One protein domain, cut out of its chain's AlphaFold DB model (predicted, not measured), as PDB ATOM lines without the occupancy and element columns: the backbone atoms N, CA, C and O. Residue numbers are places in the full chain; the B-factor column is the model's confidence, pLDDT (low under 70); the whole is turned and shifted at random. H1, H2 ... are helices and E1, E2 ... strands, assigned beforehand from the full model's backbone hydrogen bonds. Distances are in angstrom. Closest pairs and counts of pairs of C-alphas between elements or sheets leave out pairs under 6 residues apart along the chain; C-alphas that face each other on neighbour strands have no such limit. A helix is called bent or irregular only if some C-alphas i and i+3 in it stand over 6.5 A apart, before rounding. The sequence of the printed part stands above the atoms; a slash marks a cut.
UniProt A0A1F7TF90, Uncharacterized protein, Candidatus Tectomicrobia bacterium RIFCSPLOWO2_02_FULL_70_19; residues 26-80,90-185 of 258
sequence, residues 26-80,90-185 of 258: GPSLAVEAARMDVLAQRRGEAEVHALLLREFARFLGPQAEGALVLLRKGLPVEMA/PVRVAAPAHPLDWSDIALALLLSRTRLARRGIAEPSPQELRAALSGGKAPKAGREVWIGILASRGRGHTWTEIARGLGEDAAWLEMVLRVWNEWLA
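This is residues 26 to 80 and 90 to 185 of the 258 residues of an uncharacterized protein of Candidatus Tectomicrobia bacterium RIFCSPLOWO2_02_FULL_70_19 (UniProt A0A1F7TF90). A compact, mostly helix body is built round H3, which runs through its middle, with H1 and H7 side by side at one end and the small hairpin E3 and E4 at the other. The bent helix H2 folds round one side of H3, H5 packs on H3, and H4 lies between the strand pair E1 and E2 and the hairpin. The printed 151 residues hold, in order, H1 H2 E1 E2 H3 H4 E3 E4 H5 H6 H7, with two antiparallel sheets, E1 - E2 and E3 - E4. The radius of gyration of the C-alphas is 14.4 A, the spans 42 by 30 by 27 A.

H1, residues 27 to 43, touches H7, residues 170 to 185, at a shallow tilt of 20 degrees, the same way; the closest C-alphas, of Leu 29 and Glu 174, are 4.8 A apart. H2, residues 45 to 72, is assigned as one helix by its hydrogen bonds but is bent, with C-alphas 59 and 62 9.4 A apart. Its arms H2a, residues 45 to 59, and H2b, residues 62 to 72, stand at a steep tilt of 46 degrees; both are irregular, with C-alphas 55 and 58 7.6 A and C-alphas 62 and 65 7.7 A apart. E1, residues 77 to 79, and E2, residues 91 to 93, are antiparallel, with N 79 and O 91 2.8 A apart. H3, residues 102 to 117, is the hub, touching five helices, among them H2a at a shallow tilt of 7 degrees; their closest C-alphas are those of Leu 52 and Ala 106, 6.8 A. H4, residues 126 to 133, touches H3 at a steep tilt of 64 degrees, closest at C-alphas 112 and 132, 5.2 A. E3, residues 135 to 137, and E4, residues 145 to 147, form an antiparallel hairpin, with N 136 and O 146 2.8 A apart. The closest C-alphas of H4 and E2 are those of Val 93 and Arg 130, 5.4 A; of H4 and E3, those of Ala 131 and Lys 137, 5.7 A. H5, residues 149 to 154, touches residues 108 to 112 of H3 alone, closest at C-alphas 149 and 108, 6.1 A. H6, residues 159 to 165, and H7 form a helical hairpin and only just touch, with 3 pairs of C-alphas within 8 A, closest at C-alphas 160 and 170, 5.3 A. Every O i to N i+4 pair is within hydrogen-bond range in H1, H3, H4, H5, H6 and H7; H2a has 9 of 11, H2b 6 of 7.

H1 begins at C-alpha 27 (272.639, 172.997, 189.591) and is 24.2 A long. H2a measures 20.8 A, H2b 17.6 A, H3 22.3 A. H7, 22.1 A, ends at C-alpha 185 (284.678, 189.681, 193.303).

The farthest C-alphas, of Arg 42 and Arg 143, are 45.0 A apart. Residues 81 to 89 are not printed; C-alphas 80 and 90 are 5.0 A apart across the cut. Of the links printed whole, none is long. Residues 26, 90 and 97 have pLDDT under 70.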
ATOM      1  N   GLY A  26     268.171 174.979 189.418       63.09
ATOM      2  CA  GLY A  26     269.101 174.205 188.585       63.09
ATOM      3  C   GLY A  26     270.513 174.191 189.204       63.09
ATOM      4  O   GLY A  26     270.851 175.115 189.951       63.09
ATOM      5  N   PRO A  27     271.346 173.171 188.922       72.94
ATOM      6  CA  PRO A  27     272.639 172.997 189.591       72.94
ATOM      7  C   PRO A  27     273.525 174.251 189.519       72.94
ATOM      8  O   PRO A  27     274.256 174.539 190.459       72.94
ATOM      9  N   SER A  28     273.400 175.049 188.458       83.50
ATOM     10  CA  SER A  28     274.091 176.327 188.290       83.50
ATOM     11  C   SER A  28     273.599 177.441 189.225       83.50
ATOM     12  O   SER A  28     274.419 178.159 189.793       83.50
ATOM     13  N   LEU A  29     272.286 177.567 189.460       87.00
ATOM     14  CA  LEU A  29     271.738 178.572 190.380       87.00
ATOM     15  C   LEU A  29     272.216 178.324 191.813       87.00
ATOM     16  O   LEU A  29     272.597 179.264 192.505       87.00
ATOM     17  N   ALA A  30     272.216 177.059 192.241       86.25
ATOM     18  CA  ALA A  30     272.705 176.680 193.562       86.25
ATOM     19  C   ALA A  30     274.202 177.001 193.728       86.25
ATOM     20  O   ALA A  30     274.616 177.480 194.782       86.25
ATOM     21  N   VAL A  31     275.006 176.795 192.677       89.69
ATOM     22  CA  VAL A  31     276.437 177.140 192.668       89.69
ATOM     23  C   VAL A  31     276.652 178.649 192.790       89.69
ATOM     24  O   VAL A  31     277.458 179.078 193.615       89.69
ATOM     25  N   GLU A  32     275.933 179.467 192.017       90.25
ATOM     26  CA  GLU A  32     276.078 180.927 192.091       90.25
ATOM     27  C   GLU A  32     275.543 181.495 193.417       90.25
ATOM     28  O   GLU A  32     276.161 182.392 193.991       90.25
ATOM     29  N   ALA A  33     274.460 180.941 193.966       89.75
ATOM     30  CA  ALA A  33     273.983 181.304 195.300       89.75
ATOM     31  C   ALA A  33     275.049 181.010 196.369       89.75
ATOM     32  O   ALA A  33     275.472 181.917 197.085       89.75
ATOM     33  N   ALA A  34     275.585 179.784 196.385       89.94
ATOM     34  CA  ALA A  34     276.646 179.399 197.311       89.94
ATOM     35  C   ALA A  34     277.906 180.265 197.150       89.94
ATOM     36  O   ALA A  34     278.565 180.606 198.132       89.94
ATOM     37  N   ARG A  35     278.246 180.664 195.919       89.44
ATOM     38  CA  ARG A  35     279.368 181.567 195.651       89.44
ATOM     39  C   ARG A  35     279.161 182.943 196.284       89.44
ATOM     40  O   ARG A  35     280.117 183.471 196.852       89.44
ATOM     41  N   MET A  36     277.951 183.497 196.223       90.69
ATOM     42  CA  MET A  36     277.619 184.770 196.872       90.69
ATOM     43  C   MET A  36     277.812 184.683 198.384       90.69
ATOM     44  O   MET A  36     278.429 185.562 198.985       90.69
ATOM     45  N   ASP A  37     277.361 183.585 198.985       89.69
ATOM     46  CA  ASP A  37     277.469 183.374 200.426       89.69
ATOM     47  C   ASP A  37     278.931 183.153 200.860       89.69
ATOM     48  O   ASP A  37     279.384 183.724 201.854       89.69
ATOM     49  N   VAL A  38     279.731 182.430 200.067       88.62
ATOM     50  CA  VAL A  38     281.184 182.302 200.287       88.62
ATOM     51  C   VAL A  38     281.896 183.651 200.144       88.62
ATOM     52  O   VAL A  38     282.806 183.951 200.920       88.62
ATOM     53  N   LEU A  39     281.507 184.482 199.172       86.19
ATOM     54  CA  LEU A  39     282.056 185.833 199.026       86.19
ATOM     55  C   LEU A  39     281.705 186.701 200.237       86.19
ATOM     56  O   LEU A  39     282.598 187.372 200.753       86.19
ATOM     57  N   ALA A  40     280.473 186.617 200.747       87.19
ATOM     58  CA  ALA A  40     280.062 187.301 201.974       87.19
ATOM     59  C   ALA A  40     280.943 186.908 203.168       87.19
ATOM     60  O   ALA A  40     281.397 187.769 203.918       87.19
ATOM     61  N   GLN A  41     281.250 185.617 203.313       86.62
ATOM     62  CA  GLN A  41     282.113 185.122 204.388       86.62
ATOM     63  C   GLN A  41     283.573 185.578 204.242       86.62
ATOM     64  O   GLN A  41     284.222 185.885 205.237       86.62
ATOM     65  N   ARG A  42     284.110 185.619 203.014       84.19
ATOM     66  CA  ARG A  42     285.533 185.921 202.765       84.19
ATOM     67  C   ARG A  42     285.858 187.411 202.711       84.19
ATOM     68  O   ARG A  42     286.943 187.802 203.126       84.19
ATOM     69  N   ARG A  43     284.966 188.218 202.138       79.88
ATOM     70  CA  ARG A  43     285.149 189.669 201.942       79.88
ATOM     71  C   ARG A  43     284.487 190.500 203.039       79.88
ATOM     72  O   ARG A  43     284.826 191.662 203.221       79.88
ATOM     73  N   GLY A  44     283.587 189.881 203.796       80.75
ATOM     74  CA  GLY A  44     282.835 190.504 204.871       80.75
ATOM     75  C   GLY A  44     281.391 190.765 204.460       80.75
ATOM     76  O   GLY A  44     281.105 191.288 203.382       80.75
ATOM     77  N   GLU A  45     280.470 190.447 205.371       85.62
ATOM     78  CA  GLU A  45     279.030 190.643 205.176       85.62
ATOM     79  C   GLU A  45     278.676 192.099 204.829       85.62
ATOM     80  O   GLU A  45     277.703 192.350 204.122       85.62
ATOM     81  N   ALA A  46     279.500 193.059 205.262       85.00
ATOM     82  CA  ALA A  46     279.336 194.478 204.972       85.00
ATOM     83  C   ALA A  46     279.391 194.809 203.468       85.00
ATOM     84  O   ALA A  46     278.646 195.680 203.023       85.00
ATOM     85  N   GLU A  47     280.221 194.123 202.673       86.75
ATOM     86  CA  GLU A  47     280.312 194.384 201.227       86.75
ATOM     87  C   GLU A  47     279.055 193.909 200.493       86.75
ATOM     88  O   GLU A  47     278.506 194.622 199.650       86.75
ATOM     89  N   VAL A  48     278.560 192.723 200.851       88.12
ATOM     90  CA  VAL A  48     277.331 192.167 200.275       88.12
ATOM     91  C   VAL A  48     276.117 192.970 200.722       88.12
ATOM     92  O   VAL A  48     275.261 193.311 199.905       88.12
ATOM     93  N   HIS A  49     276.081 193.370 201.990       88.50
ATOM     94  CA  HIS A  49     275.077 194.292 202.498       88.50
ATOM     95  C   HIS A  49     275.086 195.624 201.729       88.50
ATOM     96  O   HIS A  49     274.032 196.083 201.293       88.50
ATOM     97  N   ALA A  50     276.261 196.217 201.487       88.69
ATOM     98  CA  ALA A  50     276.391 197.450 200.714       88.69
ATOM     99  C   ALA A  50     275.941 197.282 199.252       88.69
ATOM    100  O   ALA A  50     275.299 198.182 198.706       88.69
ATOM    101  N   LEU A  51     276.220 196.131 198.628       90.12
ATOM    102  CA  LEU A  51     275.711 195.807 197.293       90.12
ATOM    103  C   LEU A  51     274.180 195.811 197.268       90.12
ATOM    104  O   LEU A  51     273.577 196.479 196.427       90.12
ATOM    105  N   LEU A  52     273.558 195.066 198.184       90.88
ATOM    106  CA  LEU A  52     272.104 194.942 198.244       90.88
ATOM    107  C   LEU A  52     271.445 196.273 198.581       90.88
ATOM    108  O   LEU A  52     270.438 196.626 197.972       90.88
ATOM    109  N   LEU A  53     272.032 197.047 199.493       90.75
ATOM    110  CA  LEU A  53     271.551 198.385 199.797       90.75
ATOM    111  C   LEU A  53     271.630 199.277 198.556       90.75
ATOM    112  O   LEU A  53     270.662 199.954 198.237       90.75
ATOM    113  N   ARG A  54     272.727 199.233 197.792       90.19
ATOM    114  CA  ARG A  54     272.848 200.004 196.547       90.19
ATOM    115  C   ARG A  54     271.776 199.631 195.522       90.19
ATOM    116  O   ARG A  54     271.198 200.518 194.901       90.19
ATOM    117  N   GLU A  55     271.520 198.340 195.343       90.44
ATOM    118  CA  GLU A  55     270.573 197.831 194.343       90.44
ATOM    119  C   GLU A  55     269.109 198.069 194.742       90.44
ATOM    120  O   GLU A  55     268.261 198.388 193.904       90.44
ATOM    121  N   PHE A  56     268.803 197.932 196.034       91.44
ATOM    122  CA  PHE A  56     267.432 197.909 196.534       91.44
ATOM    123  C   PHE A  56     267.043 199.125 197.376       91.44
ATOM    124  O   PHE A  56     265.869 199.230 197.710       91.44
ATOM    125  N   ALA A  57     267.930 200.082 197.675       90.31
ATOM    126  CA  ALA A  57     267.585 201.259 198.487       90.31
ATOM    127  C   ALA A  57     266.408 202.050 197.908       90.31
ATOM    128  O   ALA A  57     265.492 202.411 198.640       90.31
ATOM    129  N   ARG A  58     266.375 202.276 196.589       87.25
ATOM    130  CA  ARG A  58     265.251 202.987 195.956       87.25
ATOM    131  C   ARG A  58     263.942 202.198 196.040       87.25
ATOM    132  O   ARG A  58     262.878 202.784 196.179       87.25
ATOM    133  N   PHE A  59     264.033 200.875 195.962       88.19
ATOM    134  CA  PHE A  59     262.887 199.975 196.025       88.19
ATOM    135  C   PHE A  59     262.349 199.819 197.454       88.19
ATOM    136  O   PHE A  59     261.141 199.808 197.666       88.19
ATOM    137  N   LEU A  60     263.243 199.708 198.436       86.44
ATOM    138  CA  LEU A  60     262.918 199.519 199.844       86.44
ATOM    139  C   LEU A  60     262.669 200.833 200.584       86.44
ATOM    140  O   LEU A  60     262.057 200.797 201.641       86.44
ATOM    141  N   GLY A  61     263.114 201.975 200.063       85.50
ATOM    142  CA  GLY A  61     262.959 203.274 200.712       85.50
ATOM    143  C   GLY A  61     263.837 203.451 201.966       85.50
ATOM    144  O   GLY A  61     264.829 202.741 202.142       85.50
ATOM    145  N   PRO A  62     263.489 204.398 202.858       81.44
ATOM    146  CA  PRO A  62     264.288 204.744 204.042       81.44
ATOM    147  C   PRO A  62     264.562 203.580 205.007       81.44
ATOM    148  O   PRO A  62     265.535 203.606 205.750       81.44
ATOM    149  N   GLN A  63     263.718 202.549 204.995       80.00
ATOM    150  CA  GLN A  63     263.838 201.359 205.838       80.00
ATOM    151  C   GLN A  63     264.761 200.271 205.266       80.00
ATOM    152  O   GLN A  63     264.840 199.191 205.851       80.00
ATOM    153  N   ALA A  64     265.425 200.508 204.130       85.06
ATOM    154  CA  ALA A  64     266.195 199.490 203.414       85.06
ATOM    155  C   ALA A  64     267.234 198.779 204.292       85.06
ATOM    156  O   ALA A  64     267.266 197.550 204.331       85.06
ATOM    157  N   GLU A  65     268.030 199.540 205.038       82.44
ATOM    158  CA  GLU A  65     269.077 199.004 205.910       82.44
ATOM    159  C   GLU A  65     268.500 198.125 207.030       82.44
ATOM    160  O   GLU A  65     268.879 196.964 207.185       82.44
ATOM    161  N   GLY A  66     267.496 198.630 207.753       78.44
ATOM    162  CA  GLY A  66     266.819 197.865 208.803       78.44
ATOM    163  C   GLY A  66     266.127 196.608 208.267       78.44
ATOM    164  O   GLY A  66     266.185 195.553 208.897       78.44
ATOM    165  N   ALA A  67     265.520 196.689 207.081       80.81
ATOM    166  CA  ALA A  67     264.856 195.556 206.449       80.81
ATOM    167  C   ALA A  67     265.840 194.430 206.100       80.81
ATOM    168  O   ALA A  67     265.556 193.274 206.405       80.81
ATOM    169  N   LEU A  68     267.000 194.750 205.515       84.56
ATOM    170  CA  LEU A  68     268.021 193.753 205.176       84.56
ATOM    171  C   LEU A  68     268.548 193.033 206.424       84.56
ATOM    172  O   LEU A  68     268.604 191.803 206.452       84.56
ATOM    173  N   VAL A  69     268.861 193.786 207.484       79.81
ATOM    174  CA  VAL A  69     269.348 193.224 208.753       79.81
ATOM    175  C   VAL A  69     268.306 192.309 209.402       79.81
ATOM    176  O   VAL A  69     268.641 191.232 209.897       79.81
ATOM    177  N   LEU A  70     267.037 192.719 209.412       76.69
ATOM    178  CA  LEU A  70     265.961 191.940 210.024       76.69
ATOM    179  C   LEU A  70     265.647 190.673 209.220       76.69
ATOM    180  O   LEU A  70     265.510 189.609 209.820       76.69
ATOM    181  N   LEU A  71     265.636 190.743 207.885       83.25
ATOM    182  CA  LEU A  71     265.482 189.561 207.028       83.25
ATOM    183  C   LEU A  71     266.617 188.555 207.240       83.25
ATOM    184  O   LEU A  71     266.355 187.359 207.373       83.25
ATOM    185  N   ARG A  72     267.860 189.036 207.358       83.44
ATOM    186  CA  ARG A  72     269.027 188.190 207.646       83.44
ATOM    187  C   ARG A  72     268.908 187.476 208.988       83.44
ATOM    188  O   ARG A  72     269.232 186.300 209.093       83.44
ATOM    189  N   LYS A  73     268.388 188.159 210.008       77.81
ATOM    190  CA  LYS A  73     268.160 187.576 211.339       77.81
ATOM    191  C   LYS A  73     266.917 186.682 211.416       77.81
ATOM    192  O   LYS A  73     266.657 186.123 212.476       77.81
ATOM    193  N   GLY A  74     266.139 186.561 210.337       73.94
ATOM    194  CA  GLY A  74     264.858 185.854 210.367       73.94
ATOM    195  C   GLY A  74     263.825 186.551 211.259       73.94
ATOM    196  O   GLY A  74     262.961 185.898 211.833       73.94
ATOM    197  N   LEU A  75     263.929 187.871 211.427       75.12
ATOM    198  CA  LEU A  75     263.048 188.660 212.284       75.12
ATOM    199  C   LEU A  75     261.965 189.376 211.462       75.12
ATOM    200  O   LEU A  75     262.174 189.676 210.283       75.12
ATOM    201  N   PRO A  76     260.800 189.681 212.066       75.50
ATOM    202  CA  PRO A  76     259.779 190.491 211.412       75.50
ATOM    203  C   PRO A  76     260.322 191.879 211.068       75.50
ATOM    204  O   PRO A  76     261.004 192.493 211.887       75.50
ATOM    205  N   VAL A  77     259.967 192.398 209.891       77.19
ATOM    206  CA  VAL A  77     260.327 193.763 209.479       77.19
ATOM    207  C   VAL A  77     259.144 194.685 209.725       77.19
ATOM    208  O   VAL A  77     258.052 194.446 209.208       77.19
ATOM    209  N   GLU A  78     259.351 195.757 210.481       76.38
ATOM    210  CA  GLU A  78     258.381 196.845 210.580       76.38
ATOM    211  C   GLU A  78     258.743 197.941 209.585       76.38
ATOM    212  O   GLU A  78     259.841 198.492 209.604       76.38
ATOM    213  N   MET A  79     257.815 198.236 208.682       73.06
ATOM    214  CA  MET A  79     257.964 199.300 207.704       73.06
ATOM    215  C   MET A  79     257.181 200.514 208.184       73.06
ATOM    216  O   MET A  79     255.961 200.452 208.381       73.06
ATOM    217  N   ALA A  80     257.903 201.617 208.375       70.25
ATOM    218  CA  ALA A  80     257.307 202.885 208.752       70.25
ATOM    219  C   ALA A  80     256.320 203.357 207.666       70.25
ATOM    220  O   ALA A  80     256.549 203.123 206.473       70.25
ATOM    221  N   PRO A  90     252.182 201.243 211.379       69.38
ATOM    222  CA  PRO A  90     253.313 200.595 210.724       69.38
ATOM    223  C   PRO A  90     252.899 199.259 210.100       69.38
ATOM    224  O   PRO A  90     252.041 198.531 210.610       69.38
ATOM    225  N   VAL A  91     253.507 198.942 208.960       78.31
ATOM    226  CA  VAL A  91     253.201 197.733 208.199       78.31
ATOM    227  C   VAL A  91     254.212 196.657 208.562       78.31
ATOM    228  O   VAL A  91     255.404 196.812 208.319       78.31
ATOM    229  N   ARG A  92     253.734 195.543 209.119       78.75
ATOM    230  CA  ARG A  92     254.590 194.419 209.508       78.75
ATOM    231  C   ARG A  92     254.709 193.384 208.391       78.75
ATOM    232  O   ARG A  92     253.695 192.874 207.912       78.75
ATOM    233  N   VAL A  93     255.938 193.058 208.011       75.56
ATOM    234  CA  VAL A  93     256.304 191.906 207.179       75.56
ATOM    235  C   VAL A  93     256.631 190.757 208.124       75.56
ATOM    236  O   VAL A  93     257.395 190.928 209.077       75.56
ATOM    237  N   ALA A  94     256.005 189.603 207.900       73.25
ATOM    238  CA  ALA A  94     256.222 188.434 208.743       73.25
ATOM    239  C   ALA A  94     257.685 187.975 208.664       73.25
ATOM    240  O   ALA A  94     258.324 188.110 207.618       73.25
ATOM    241  N   ALA A  95     258.184 187.419 209.769       70.44
ATOM    242  CA  ALA A  95     259.488 186.776 209.791       70.44
ATOM    243  C   ALA A  95     259.551 185.669 208.722       70.44
ATOM    244  O   ALA A  95     258.574 184.926 208.558       70.44
ATOM    245  N   PRO A  96     260.677 185.526 208.009       71.12
ATOM    246  CA  PRO A  96     260.937 184.309 207.261       71.12
ATOM    247  C   PRO A  96     260.993 183.114 208.230       71.12
ATOM    248  O   PRO A  96     261.363 183.269 209.391       71.12
ATOM    249  N   ALA A  97     260.625 181.918 207.761       69.06
ATOM    250  CA  ALA A  97     260.591 180.716 208.605       69.06
ATOM    251  C   ALA A  97     261.963 180.369 209.221       69.06
ATOM    252  O   ALA A  97     262.027 179.772 210.292       69.06
ATOM    253  N   HIS A  98     263.044 180.776 208.553       71.50
ATOM    254  CA  HIS A  98     264.426 180.614 208.989       71.50
ATOM    255  C   HIS A  98     265.248 181.856 208.610       71.50
ATOM    256  O   HIS A  98     264.853 182.572 207.685       71.50
ATOM    257  N   PRO A  99     266.384 182.118 209.284       79.44
ATOM    258  CA  PRO A  99     267.355 183.106 208.823       79.44
ATOM    259  C   PRO A  99     267.697 182.874 207.349       79.44
ATOM    260  O   PRO A  99     267.964 181.741 206.954       79.44
ATOM    261  N   LEU A 100     267.642 183.933 206.544       84.31
ATOM    262  CA  LEU A 100     267.928 183.862 205.112       84.31
ATOM    263  C   LEU A 100     269.403 184.149 204.863       84.31
ATOM    264  O   LEU A 100     269.962 185.051 205.491       84.31
ATOM    265  N   ASP A 101     270.017 183.427 203.935       90.62
ATOM    266  CA  ASP A 101     271.359 183.756 203.460       90.62
ATOM    267  C   ASP A 101     271.341 184.967 202.521       90.62
ATOM    268  O   ASP A 101     270.283 185.471 202.130       90.62
ATOM    269  N   TRP A 102     272.516 185.511 202.204       89.75
ATOM    270  CA  TRP A 102     272.592 186.744 201.422       89.75
ATOM    271  C   TRP A 102     272.038 186.545 200.014       89.75
ATOM    272  O   TRP A 102     271.321 187.413 199.511       89.75
ATOM    273  N   SER A 103     272.311 185.384 199.421       90.94
ATOM    274  CA  SER A 103     271.732 184.961 198.148       90.94
ATOM    275  C   SER A 103     270.198 184.891 198.201       90.94
ATOM    276  O   SER A 103     269.523 185.453 197.335       90.94
ATOM    277  N   ASP A 104     269.624 184.302 199.253       91.50
ATOM    278  CA  ASP A 104     268.172 184.212 199.449       91.50
ATOM    279  C   ASP A 104     267.510 185.586 199.602       91.50
ATOM    280  O   ASP A 104     266.454 185.838 199.017       91.50
ATOM    281  N   ILE A 105     268.118 186.493 200.372       92.00
ATOM    282  CA  ILE A 105     267.619 187.868 200.530       92.00
ATOM    283  C   ILE A 105     267.617 188.571 199.172       92.00
ATOM    284  O   ILE A 105     266.625 189.202 198.796       92.00
ATOM    285  N   ALA A 106     268.710 188.438 198.421       93.06
ATOM    286  CA  ALA A 106     268.865 189.059 197.117       93.06
ATOM    287  C   ALA A 106     267.795 188.567 196.126       93.06
ATOM    288  O   ALA A 106     267.126 189.380 195.481       93.06
ATOM    289  N   LEU A 107     267.566 187.251 196.062       94.12
ATOM    290  CA  LEU A 107     266.535 186.639 195.219       94.12
ATOM    291  C   LEU A 107     265.118 187.030 195.659       94.12
ATOM    292  O   LEU A 107     264.283 187.370 194.817       94.12
ATOM    293  N   ALA A 108     264.836 187.050 196.965       93.50
ATOM    294  CA  ALA A 108     263.529 187.445 197.487       93.50
ATOM    295  C   ALA A 108     263.161 188.887 197.106       93.50
ATOM    296  O   ALA A 108     262.028 189.162 196.691       93.50
ATOM    297  N   LEU A 109     264.119 189.810 197.232       93.56
ATOM    298  CA  LEU A 109     263.950 191.217 196.872       93.56
ATOM    299  C   LEU A 109     263.841 191.408 195.361       93.56
ATOM    300  O   LEU A 109     262.961 192.138 194.900       93.56
ATOM    301  N   LEU A 110     264.672 190.712 194.587       95.12
ATOM    302  CA  LEU A 110     264.638 190.734 193.128       95.12
ATOM    303  C   LEU A 110     263.278 190.290 192.582       95.12
ATOM    304  O   LEU A 110     262.679 190.986 191.758       95.12
ATOM    305  N   LEU A 111     262.766 189.156 193.059       95.06
ATOM    306  CA  LEU A 111     261.478 188.616 192.626       95.06
ATOM    307  C   LEU A 111     260.317 189.513 193.063       95.06
ATOM    308  O   LEU A 111     259.379 189.738 192.299       95.06
ATOM    309  N   SER A 112     260.408 190.094 194.261       94.12
ATOM    310  CA  SER A 112     259.418 191.056 194.752       94.12
ATOM    311  C   SER A 112     259.382 192.322 193.892       94.12
ATOM    312  O   SER A 112     258.302 192.757 193.488       94.12
ATOM    313  N   ARG A 113     260.553 192.874 193.544       94.12
ATOM    314  CA  ARG A 113     260.681 194.009 192.618       94.12
ATOM    315  C   ARG A 113     260.116 193.672 191.246       94.12
ATOM    316  O   ARG A 113     259.353 194.460 190.705       94.12
ATOM    317  N   THR A 114     260.434 192.495 190.716       94.50
ATOM    318  CA  THR A 114     259.951 192.028 189.406       94.50
ATOM    319  C   THR A 114     258.426 191.935 189.378       94.50
ATOM    320  O   THR A 114     257.785 192.455 188.464       94.50
ATOM    321  N   ARG A 115     257.819 191.355 190.420       94.25
ATOM    322  CA  ARG A 115     256.358 191.266 190.550       94.25
ATOM    323  C   ARG A 115     255.690 192.641 190.560       94.25
ATOM    324  O   ARG A 115     254.686 192.837 189.878       94.25
ATOM    325  N   LEU A 116     256.237 193.581 191.328       92.62
ATOM    326  CA  LEU A 116     255.715 194.945 191.436       92.62
ATOM    327  C   LEU A 116     255.923 195.741 190.139       92.62
ATOM    328  O   LEU A 116     255.000 196.407 189.671       92.62
ATOM    329  N   ALA A 117     257.082 195.596 189.499       93.12
ATOM    330  CA  ALA A 117     257.391 196.232 188.222       93.12
ATOM    331  C   ALA A 117     256.432 195.784 187.108       93.12
ATOM    332  O   ALA A 117     255.944 196.621 186.352       93.12
ATOM    333  N   ARG A 118     256.056 194.496 187.064       91.44
ATOM    334  CA  ARG A 118     255.032 193.974 186.134       91.44
ATOM    335  C   ARG A 118     253.646 194.597 186.327       91.44
ATOM    336  O   ARG A 118     252.798 194.506 185.447       91.44
ATOM    337  N   ARG A 119     253.407 195.238 187.472       92.25
ATOM    338  CA  ARG A 119     252.183 195.990 187.779       92.25
ATOM    339  C   ARG A 119     252.363 197.502 187.613       92.25
ATOM    340  O   ARG A 119     251.491 198.261 188.016       92.25
ATOM    341  N   GLY A 120     253.484 197.942 187.037       91.94
ATOM    342  CA  GLY A 120     253.815 199.355 186.849       91.94
ATOM    343  C   GLY A 120     254.257 200.066 188.131       91.94
ATOM    344  O   GLY A 120     254.288 201.293 188.173       91.94
ATOM    345  N   ILE A 121     254.590 199.323 189.192       90.00
ATOM    346  CA  ILE A 121     254.971 199.888 190.489       90.00
ATOM    347  C   ILE A 121     256.497 199.906 190.593       90.00
ATOM    348  O   ILE A 121     257.118 198.924 190.996       90.00
ATOM    349  N   ALA A 122     257.100 201.038 190.226       86.62
ATOM    350  CA  ALA A 122     258.545 201.256 190.345       86.62
ATOM    351  C   ALA A 122     258.972 201.669 191.767       86.62
ATOM    352  O   ALA A 122     260.044 201.288 192.231       86.62
ATOM    353  N   GLU A 123     258.115 202.420 192.466       86.88
ATOM    354  CA  GLU A 123     258.338 202.912 193.830       86.88
ATOM    355  C   GLU A 123     257.204 202.403 194.732       86.88
ATOM    356  O   GLU A 123     256.128 203.016 194.819       86.88
ATOM    357  N   PRO A 124     257.373 201.212 195.330       87.31
ATOM    358  CA  PRO A 124     256.314 200.576 196.094       87.31
ATOM    359  C   PRO A 124     256.088 201.270 197.436       87.31
ATOM    360  O   PRO A 124     257.011 201.759 198.085       87.31
ATOM    361  N   SER A 125     254.835 201.278 197.888       86.31
ATOM    362  CA  SER A 125     254.525 201.671 199.263       86.31
ATOM    363  C   SER A 125     254.908 200.548 200.242       86.31
ATOM    364  O   SER A 125     255.043 199.390 199.835       86.31
ATOM    365  N   PRO A 126     254.989 200.823 201.555       84.31
ATOM    366  CA  PRO A 126     255.175 199.776 202.565       84.31
ATOM    367  C   PRO A 126     254.159 198.624 202.467       84.31
ATOM    368  O   PRO A 126     254.487 197.461 202.692       84.31
ATOM    369  N   GLN A 127     252.914 198.926 202.086       84.75
ATOM    370  CA  GLN A 127     251.859 197.920 201.917       84.75
ATOM    371  C   GLN A 127     252.090 197.049 200.679       84.75
ATOM    372  O   GLN A 127     251.877 195.840 200.753       84.75
ATOM    373  N   GLU A 128     252.567 197.642 199.581       90.38
ATOM    374  CA  GLU A 128     252.975 196.934 198.360       90.38
ATOM    375  C   GLU A 128     254.168 196.008 198.621       90.38
ATOM    376  O   GLU A 128     254.151 194.840 198.236       90.38
ATOM    377  N   LEU A 129     255.176 196.501 199.348       89.50
ATOM    378  CA  LEU A 129     256.337 195.706 199.750       89.50
ATOM    379  C   LEU A 129     255.930 194.516 200.622       89.50
ATOM    380  O   LEU A 129     256.347 193.388 200.356       89.50
ATOM    381  N   ARG A 130     255.064 194.731 201.624       88.12
ATOM    382  CA  ARG A 130     254.515 193.631 202.430       88.12
ATOM    383  C   ARG A 130     253.756 192.631 201.563       88.12
ATOM    384  O   ARG A 130     253.948 191.429 201.736       88.12
ATOM    385  N   ALA A 131     252.910 193.107 200.651       90.06
ATOM    386  CA  ALA A 131     252.135 192.242 199.769       90.06
ATOM    387  C   ALA A 131     253.037 191.387 198.867       90.06
ATOM    388  O   ALA A 131     252.786 190.196 198.704       90.06
ATOM    389  N   ALA A 132     254.116 191.959 198.332       92.06
ATOM    390  CA  ALA A 132     255.079 191.221 197.526       92.06
ATOM    391  C   ALA A 132     255.877 190.200 198.358       92.06
ATOM    392  O   ALA A 132     256.018 189.051 197.945       92.06
ATOM    393  N   LEU A 133     256.350 190.575 199.550       90.88
ATOM    394  CA  LEU A 133     257.221 189.729 200.373       90.88
ATOM    395  C   LEU A 133     256.453 188.673 201.177       90.88
ATOM    396  O   LEU A 133     256.745 187.483 201.071       90.88
ATOM    397  N   SER A 134     255.459 189.078 201.966       89.06
ATOM    398  CA  SER A 134     254.684 188.185 202.846       89.06
ATOM    399  C   SER A 134     253.339 187.762 202.261       89.06
ATOM    400  O   SER A 134     252.772 186.766 202.702       89.06
ATOM    401  N   GLY A 135     252.837 188.473 201.252       88.31
ATOM    402  CA  GLY A 135     251.523 188.225 200.669       88.31
ATOM    403  C   GLY A 135     250.464 189.203 201.164       88.31
ATOM    404  O   GLY A 135     250.712 190.071 202.004       88.31
ATOM    405  N   GLY A 136     249.258 189.054 200.631       88.56
ATOM    406  CA  GLY A 136     248.126 189.932 200.900       88.56
ATOM    407  C   GLY A 136     247.786 190.826 199.711       88.56
ATOM    408  O   GLY A 136     248.137 190.536 198.571       88.56
ATOM    409  N   LYS A 137     247.039 191.897 199.978       88.81
ATOM    410  CA  LYS A 137     246.555 192.815 198.941       88.81
ATOM    411  C   LYS A 137     247.555 193.939 198.697       88.81
ATOM    412  O   LYS A 137     248.039 194.549 199.650       88.81
ATOM    413  N   ALA A 138     247.778 194.218 197.422       86.75
ATOM    414  CA  ALA A 138     248.613 195.285 196.893       86.75
ATOM    415  C   ALA A 138     247.698 196.406 196.345       86.75
ATOM    416  O   ALA A 138     247.144 196.247 195.255       86.75
ATOM    417  N   PRO A 139     247.455 197.499 197.101       84.25
ATOM    418  CA  PRO A 139     246.433 198.500 196.768       84.25
ATOM    419  C   PRO A 139     246.523 199.089 195.352       84.25
ATOM    420  O   PRO A 139     245.496 199.313 194.715       84.25
ATOM    421  N   LYS A 140     247.739 199.337 194.859       84.94
ATOM    422  CA  LYS A 140     248.023 199.875 193.524       84.94
ATOM    423  C   LYS A 140     248.077 198.788 192.451       84.94
ATOM    424  O   LYS A 140     247.948 199.108 191.277       84.94
ATOM    425  N   ALA A 141     248.248 197.522 192.829       83.06
ATOM    426  CA  ALA A 141     248.320 196.413 191.881       83.06
ATOM    427  C   ALA A 141     246.963 195.751 191.579       83.06
ATOM    428  O   ALA A 141     246.890 194.853 190.737       83.06
ATOM    429  N   GLY A 142     245.893 196.184 192.252       82.19
ATOM    430  CA  GLY A 142     244.521 195.734 192.028       82.19
ATOM    431  C   GLY A 142     243.916 194.992 193.222       82.19
ATOM    432  O   GLY A 142     244.380 195.084 194.354       82.19
ATOM    433  N   ARG A 143     242.818 194.262 192.979       83.94
ATOM    434  CA  ARG A 143     242.078 193.531 194.031       83.94
ATOM    435  C   ARG A 143     242.617 192.127 194.311       83.94
ATOM    436  O   ARG A 143     242.114 191.455 195.212       83.94
ATOM    437  N   GLU A 144     243.600 191.687 193.535       88.06
ATOM    438  CA  GLU A 144     244.206 190.366 193.659       88.06
ATOM    439  C   GLU A 144     244.886 190.205 195.027       88.06
ATOM    440  O   GLU A 144     245.554 191.113 195.527       88.06
ATOM    441  N   VAL A 145     244.709 189.034 195.637       89.94
ATOM    442  CA  VAL A 145     245.455 188.647 196.833       89.94
ATOM    443  C   VAL A 145     246.694 187.896 196.383       89.94
ATOM    444  O   VAL A 145     246.601 186.847 195.751       89.94
ATOM    445  N   TRP A 146     247.861 188.427 196.718       91.62
ATOM    446  CA  TRP A 146     249.122 187.798 196.384       91.62
ATOM    447  C   TRP A 146     249.556 186.805 197.433       91.62
ATOM    448  O   TRP A 146     249.470 187.028 198.641       91.62
ATOM    449  N   ILE A 147     250.124 185.724 196.931       89.88
ATOM    450  CA  ILE A 147     251.011 184.882 197.699       89.88
ATOM    451  C   ILE A 147     252.384 185.562 197.719       89.88
ATOM    452  O   ILE A 147     252.962 185.798 196.656       89.88
ATOM    453  N   GLY A 148     252.906 185.859 198.910       91.00
ATOM    454  CA  GLY A 148     254.213 186.495 199.063       91.00
ATOM    455  C   GLY A 148     255.375 185.601 198.644       91.00
ATOM    456  O   GLY A 148     255.286 184.373 198.722       91.00
ATOM    457  N   ILE A 149     256.483 186.216 198.237       93.06
ATOM    458  CA  ILE A 149     257.717 185.521 197.855       93.06
ATOM    459  C   ILE A 149     258.299 184.735 199.040       93.06
ATOM    460  O   ILE A 149     258.536 183.534 198.922       93.06
ATOM    461  N   LEU A 150     258.422 185.359 200.217       90.38
ATOM    462  CA  LEU A 150     258.902 184.698 201.438       90.38
ATOM    463  C   LEU A 150     257.908 183.653 201.952       90.38
ATOM    464  O   LEU A 150     258.310 182.601 202.438       90.38
ATOM    465  N   ALA A 151     256.607 183.909 201.806       89.38
ATOM    466  CA  ALA A 151     255.578 182.937 202.169       89.38
ATOM    467  C   ALA A 151     255.624 181.697 201.260       89.38
ATOM    468  O   ALA A 151     255.487 180.575 201.737       89.38
ATOM    469  N   SER A 152     255.849 181.883 199.955       90.69
ATOM    470  CA  SER A 152     256.058 180.773 199.016       90.69
ATOM    471  C   SER A 152     257.301 179.983 199.389       90.69
ATOM    472  O   SER A 152     257.262 178.755 199.424       90.69
ATOM    473  N   ARG A 153     258.367 180.694 199.762       88.38
ATOM    474  CA  ARG A 153     259.608 180.079 200.206       88.38
ATOM    475  C   ARG A 153     259.435 179.243 201.473       88.38
ATOM    476  O   ARG A 153     259.872 178.100 201.512       88.38
ATOM    477  N   GLY A 154     258.724 179.775 202.467       84.69
ATOM    478  CA  GLY A 154     258.397 179.063 203.706       84.69
ATOM    479  C   GLY A 154     257.507 177.832 203.504       84.69
ATOM    480  O   GLY A 154     257.519 176.937 204.340       84.69
ATOM    481  N   ARG A 155     256.775 177.746 202.386       88.25
ATOM    482  CA  ARG A 155     256.018 176.543 201.987       88.25
ATOM    483  C   ARG A 155     256.841 175.527 201.189       88.25
ATOM    484  O   ARG A 155     256.283 174.542 200.724       88.25
ATOM    485  N   GLY A 156     258.142 175.757 201.024       87.12
ATOM    486  CA  GLY A 156     259.052 174.836 200.345       87.12
ATOM    487  C   GLY A 156     259.197 175.060 198.842       87.12
ATOM    488  O   GLY A 156     259.923 174.303 198.206       87.12
ATOM    489  N   HIS A 157     258.578 176.098 198.264       89.00
ATOM    490  CA  HIS A 157     258.800 176.405 196.850       89.00
ATOM    491  C   HIS A 157     260.244 176.837 196.599       89.00
ATOM    492  O   HIS A 157     260.836 177.594 197.382       89.00
ATOM    493  N   THR A 158     260.805 176.385 195.483       90.75
ATOM    494  CA  THR A 158     262.146 176.788 195.048       90.75
ATOM    495  C   THR A 158     262.117 178.180 194.420       90.75
ATOM    496  O   THR A 158     261.084 178.646 193.933       90.75
ATOM    497  N   TRP A 159     263.263 178.867 194.389       91.62
ATOM    498  CA  TRP A 159     263.362 180.171 193.726       91.62
ATOM    499  C   TRP A 159     262.965 180.104 192.252       91.62
ATOM    500  O   TRP A 159     262.276 180.995 191.761       91.62
ATOM    501  N   THR A 160     263.320 179.013 191.570       92.62
ATOM    502  CA  THR A 160     262.936 178.769 190.179       92.62
ATOM    503  C   THR A 160     261.426 178.592 190.013       92.62
ATOM    504  O   THR A 160     260.859 179.115 189.060       92.62
ATOM    505  N   GLU A 161     260.749 177.883 190.918       92.62
ATOM    506  CA  GLU A 161     259.286 177.746 190.871       92.62
ATOM    507  C   GLU A 161     258.580 179.084 191.086       92.62
ATOM    508  O   GLU A 161     257.641 179.414 190.361       92.62
ATOM    509  N   ILE A 162     259.062 179.870 192.051       93.31
ATOM    510  CA  ILE A 162     258.523 181.202 192.334       93.31
ATOM    511  C   ILE A 162     258.730 182.122 191.122       93.31
ATOM    512  O   ILE A 162     257.789 182.788 190.693       93.31
ATOM    513  N   ALA A 163     259.931 182.125 190.540       94.00
ATOM    514  CA  ALA A 163     260.264 182.885 189.337       94.00
ATOM    515  C   ALA A 163     259.393 182.486 188.143       94.00
ATOM    516  O   ALA A 163     258.833 183.355 187.479       94.00
ATOM    517  N   ARG A 164     259.167 181.184 187.939       93.75
ATOM    518  CA  ARG A 164     258.289 180.676 186.877       93.75
ATOM    519  C   ARG A 164     256.850 181.145 187.042       93.75
ATOM    520  O   ARG A 164     256.218 181.521 186.062       93.75
ATOM    521  N   GLY A 165     256.346 181.188 188.277       92.69
ATOM    522  CA  GLY A 165     255.038 181.779 188.579       92.69
ATOM    523  C   GLY A 165     254.956 183.273 188.239       92.69
ATOM    524  O   GLY A 165     253.871 183.797 188.004       92.69
ATOM    525  N   LEU A 166     256.103 183.950 188.174       91.75
ATOM    526  CA  LEU A 166     256.237 185.318 187.693       91.75
ATOM    527  C   LEU A 166     256.638 185.396 186.221       91.75
ATOM    528  O   LEU A 166     256.866 186.500 185.775       91.75
ATOM    529  N   GLY A 167     256.717 184.301 185.462       92.19
ATOM    530  CA  GLY A 167     257.133 184.308 184.057       92.19
ATOM    531  C   GLY A 167     258.620 184.595 183.823       92.19
ATOM    532  O   GLY A 167     258.955 185.070 182.745       92.19
ATOM    533  N   GLU A 168     259.467 184.350 184.822       93.44
ATOM    534  CA  GLU A 168     260.931 184.326 184.713       93.44
ATOM    535  C   GLU A 168     261.433 182.875 184.809       93.44
ATOM    536  O   GLU A 168     260.714 181.988 185.279       93.44
ATOM    537  N   ASP A 169     262.672 182.606 184.405       91.69
ATOM    538  CA  ASP A 169     263.248 181.259 184.444       91.69
ATOM    539  C   ASP A 169     264.518 181.155 185.309       91.69
ATOM    540  O   ASP A 169     264.995 182.118 185.912       91.69
ATOM    541  N   ALA A 170     265.047 179.932 185.422       89.38
ATOM    542  CA  ALA A 170     266.260 179.667 186.189       89.38
ATOM    543  C   ALA A 170     267.507 180.326 185.585       89.38
ATOM    544  O   ALA A 170     268.388 180.729 186.341       89.38
ATOM    545  N   ALA A 171     267.584 180.431 184.256       89.81
ATOM    546  CA  ALA A 171     268.740 180.991 183.566       89.81
ATOM    547  C   ALA A 171     268.853 182.496 183.832       89.81
ATOM    548  O   ALA A 171     269.951 183.013 184.045       89.81
ATOM    549  N   TRP A 172     267.717 183.190 183.908       92.62
ATOM    550  CA  TRP A 172     267.665 184.583 184.329       92.62
ATOM    551  C   TRP A 172     268.170 184.772 185.763       92.62
ATOM    552  O   TRP A 172     269.024 185.627 186.005       92.62
ATOM    553  N   LEU A 173     267.704 183.947 186.710       93.00
ATOM    554  CA  LEU A 173     268.164 184.019 188.103       93.00
ATOM    555  C   LEU A 173     269.671 183.759 188.219       93.00
ATOM    556  O   LEU A 173     270.370 184.480 188.929       93.00
ATOM    557  N   GLU A 174     270.172 182.751 187.503       90.75
ATOM    558  CA  GLU A 174     271.597 182.416 187.466       90.75
ATOM    559  C   GLU A 174     272.420 183.584 186.920       90.75
ATOM    560  O   GLU A 174     273.408 183.985 187.532       90.75
ATOM    561  N   MET A 175     271.994 184.161 185.794       92.75
ATOM    562  CA  MET A 175     272.652 185.317 185.194       92.75
ATOM    563  C   MET A 175     272.740 186.480 186.187       92.75
ATOM    564  O   MET A 175     273.805 187.084 186.315       92.75
ATOM    565  N   VAL A 176     271.651 186.791 186.898       92.69
ATOM    566  CA  VAL A 176     271.637 187.887 187.877       92.69
ATOM    567  C   VAL A 176     272.611 187.618 189.025       92.69
ATOM    568  O   VAL A 176     273.419 188.492 189.345       92.69
ATOM    569  N   LEU A 177     272.592 186.413 189.607       92.88
ATOM    570  CA  LEU A 177     273.529 186.062 190.680       92.88
ATOM    571  C   LEU A 177     274.982 186.093 190.206       92.88
ATOM    572  O   LEU A 177     275.838 186.613 190.917       92.88
ATOM    573  N   ARG A 178     275.262 185.603 188.995       93.12
ATOM    574  CA  ARG A 178     276.606 185.638 188.415       93.12
ATOM    575  C   ARG A 178     277.126 187.068 188.295       93.12
ATOM    576  O   ARG A 178     278.241 187.343 188.728       93.12
ATOM    577  N   VAL A 179     276.312 187.992 187.777       91.88
ATOM    578  CA  VAL A 179     276.684 189.414 187.660       91.88
ATOM    579  C   VAL A 179     276.962 190.032 189.032       91.88
ATOM    580  O   VAL A 179     277.946 190.752 189.203       91.88
ATOM    581  N   TRP A 180     276.142 189.734 190.040       91.75
ATOM    582  CA  TRP A 180     276.386 190.214 191.402       91.75
ATOM    583  C   TRP A 180     277.650 189.619 192.018       91.75
ATOM    584  O   TRP A 180     278.434 190.355 192.613       91.75
ATOM    585  N   ASN A 181     277.903 188.326 191.824       91.94
ATOM    586  CA  ASN A 181     279.128 187.669 192.270       91.94
ATOM    587  C   ASN A 181     280.372 188.249 191.605       91.94
ATOM    588  O   ASN A 181     281.401 188.408 192.261       91.94
ATOM    589  N   GLU A 182     280.288 188.595 190.322       90.94
ATOM    590  CA  GLU A 182     281.358 189.290 189.614       90.94
ATOM    591  C   GLU A 182     281.616 190.670 190.217       90.94
ATOM    592  O   GLU A 182     282.769 190.983 190.507       90.94
ATOM    593  N   TRP A 183     280.573 191.459 190.500       89.31
ATOM    594  CA  TRP A 183     280.727 192.757 191.166       89.31
ATOM    595  C   TRP A 183     281.310 192.635 192.573       89.31
ATOM    596  O   TRP A 183     282.152 193.443 192.958       89.31
ATOM    597  N   LEU A 184     280.907 191.624 193.340       88.38
ATOM    598  CA  LEU A 184     281.492 191.348 194.653       88.38
ATOM    599  C   LEU A 184     282.964 190.930 194.532       88.38
ATOM    600  O   LEU A 184     283.807 191.365 195.312       88.38
ATOM    601  N   ALA A 185     283.308 190.128 193.524       87.06
ATOM    602  CA  ALA A 185     284.678 189.681 193.303       87.06
ATOM    603  C   ALA A 185     285.604 190.811 192.812       87.06
ATOM    604  O   ALA A 185     286.751 190.904 193.265       87.06
TER     605      ALA A 185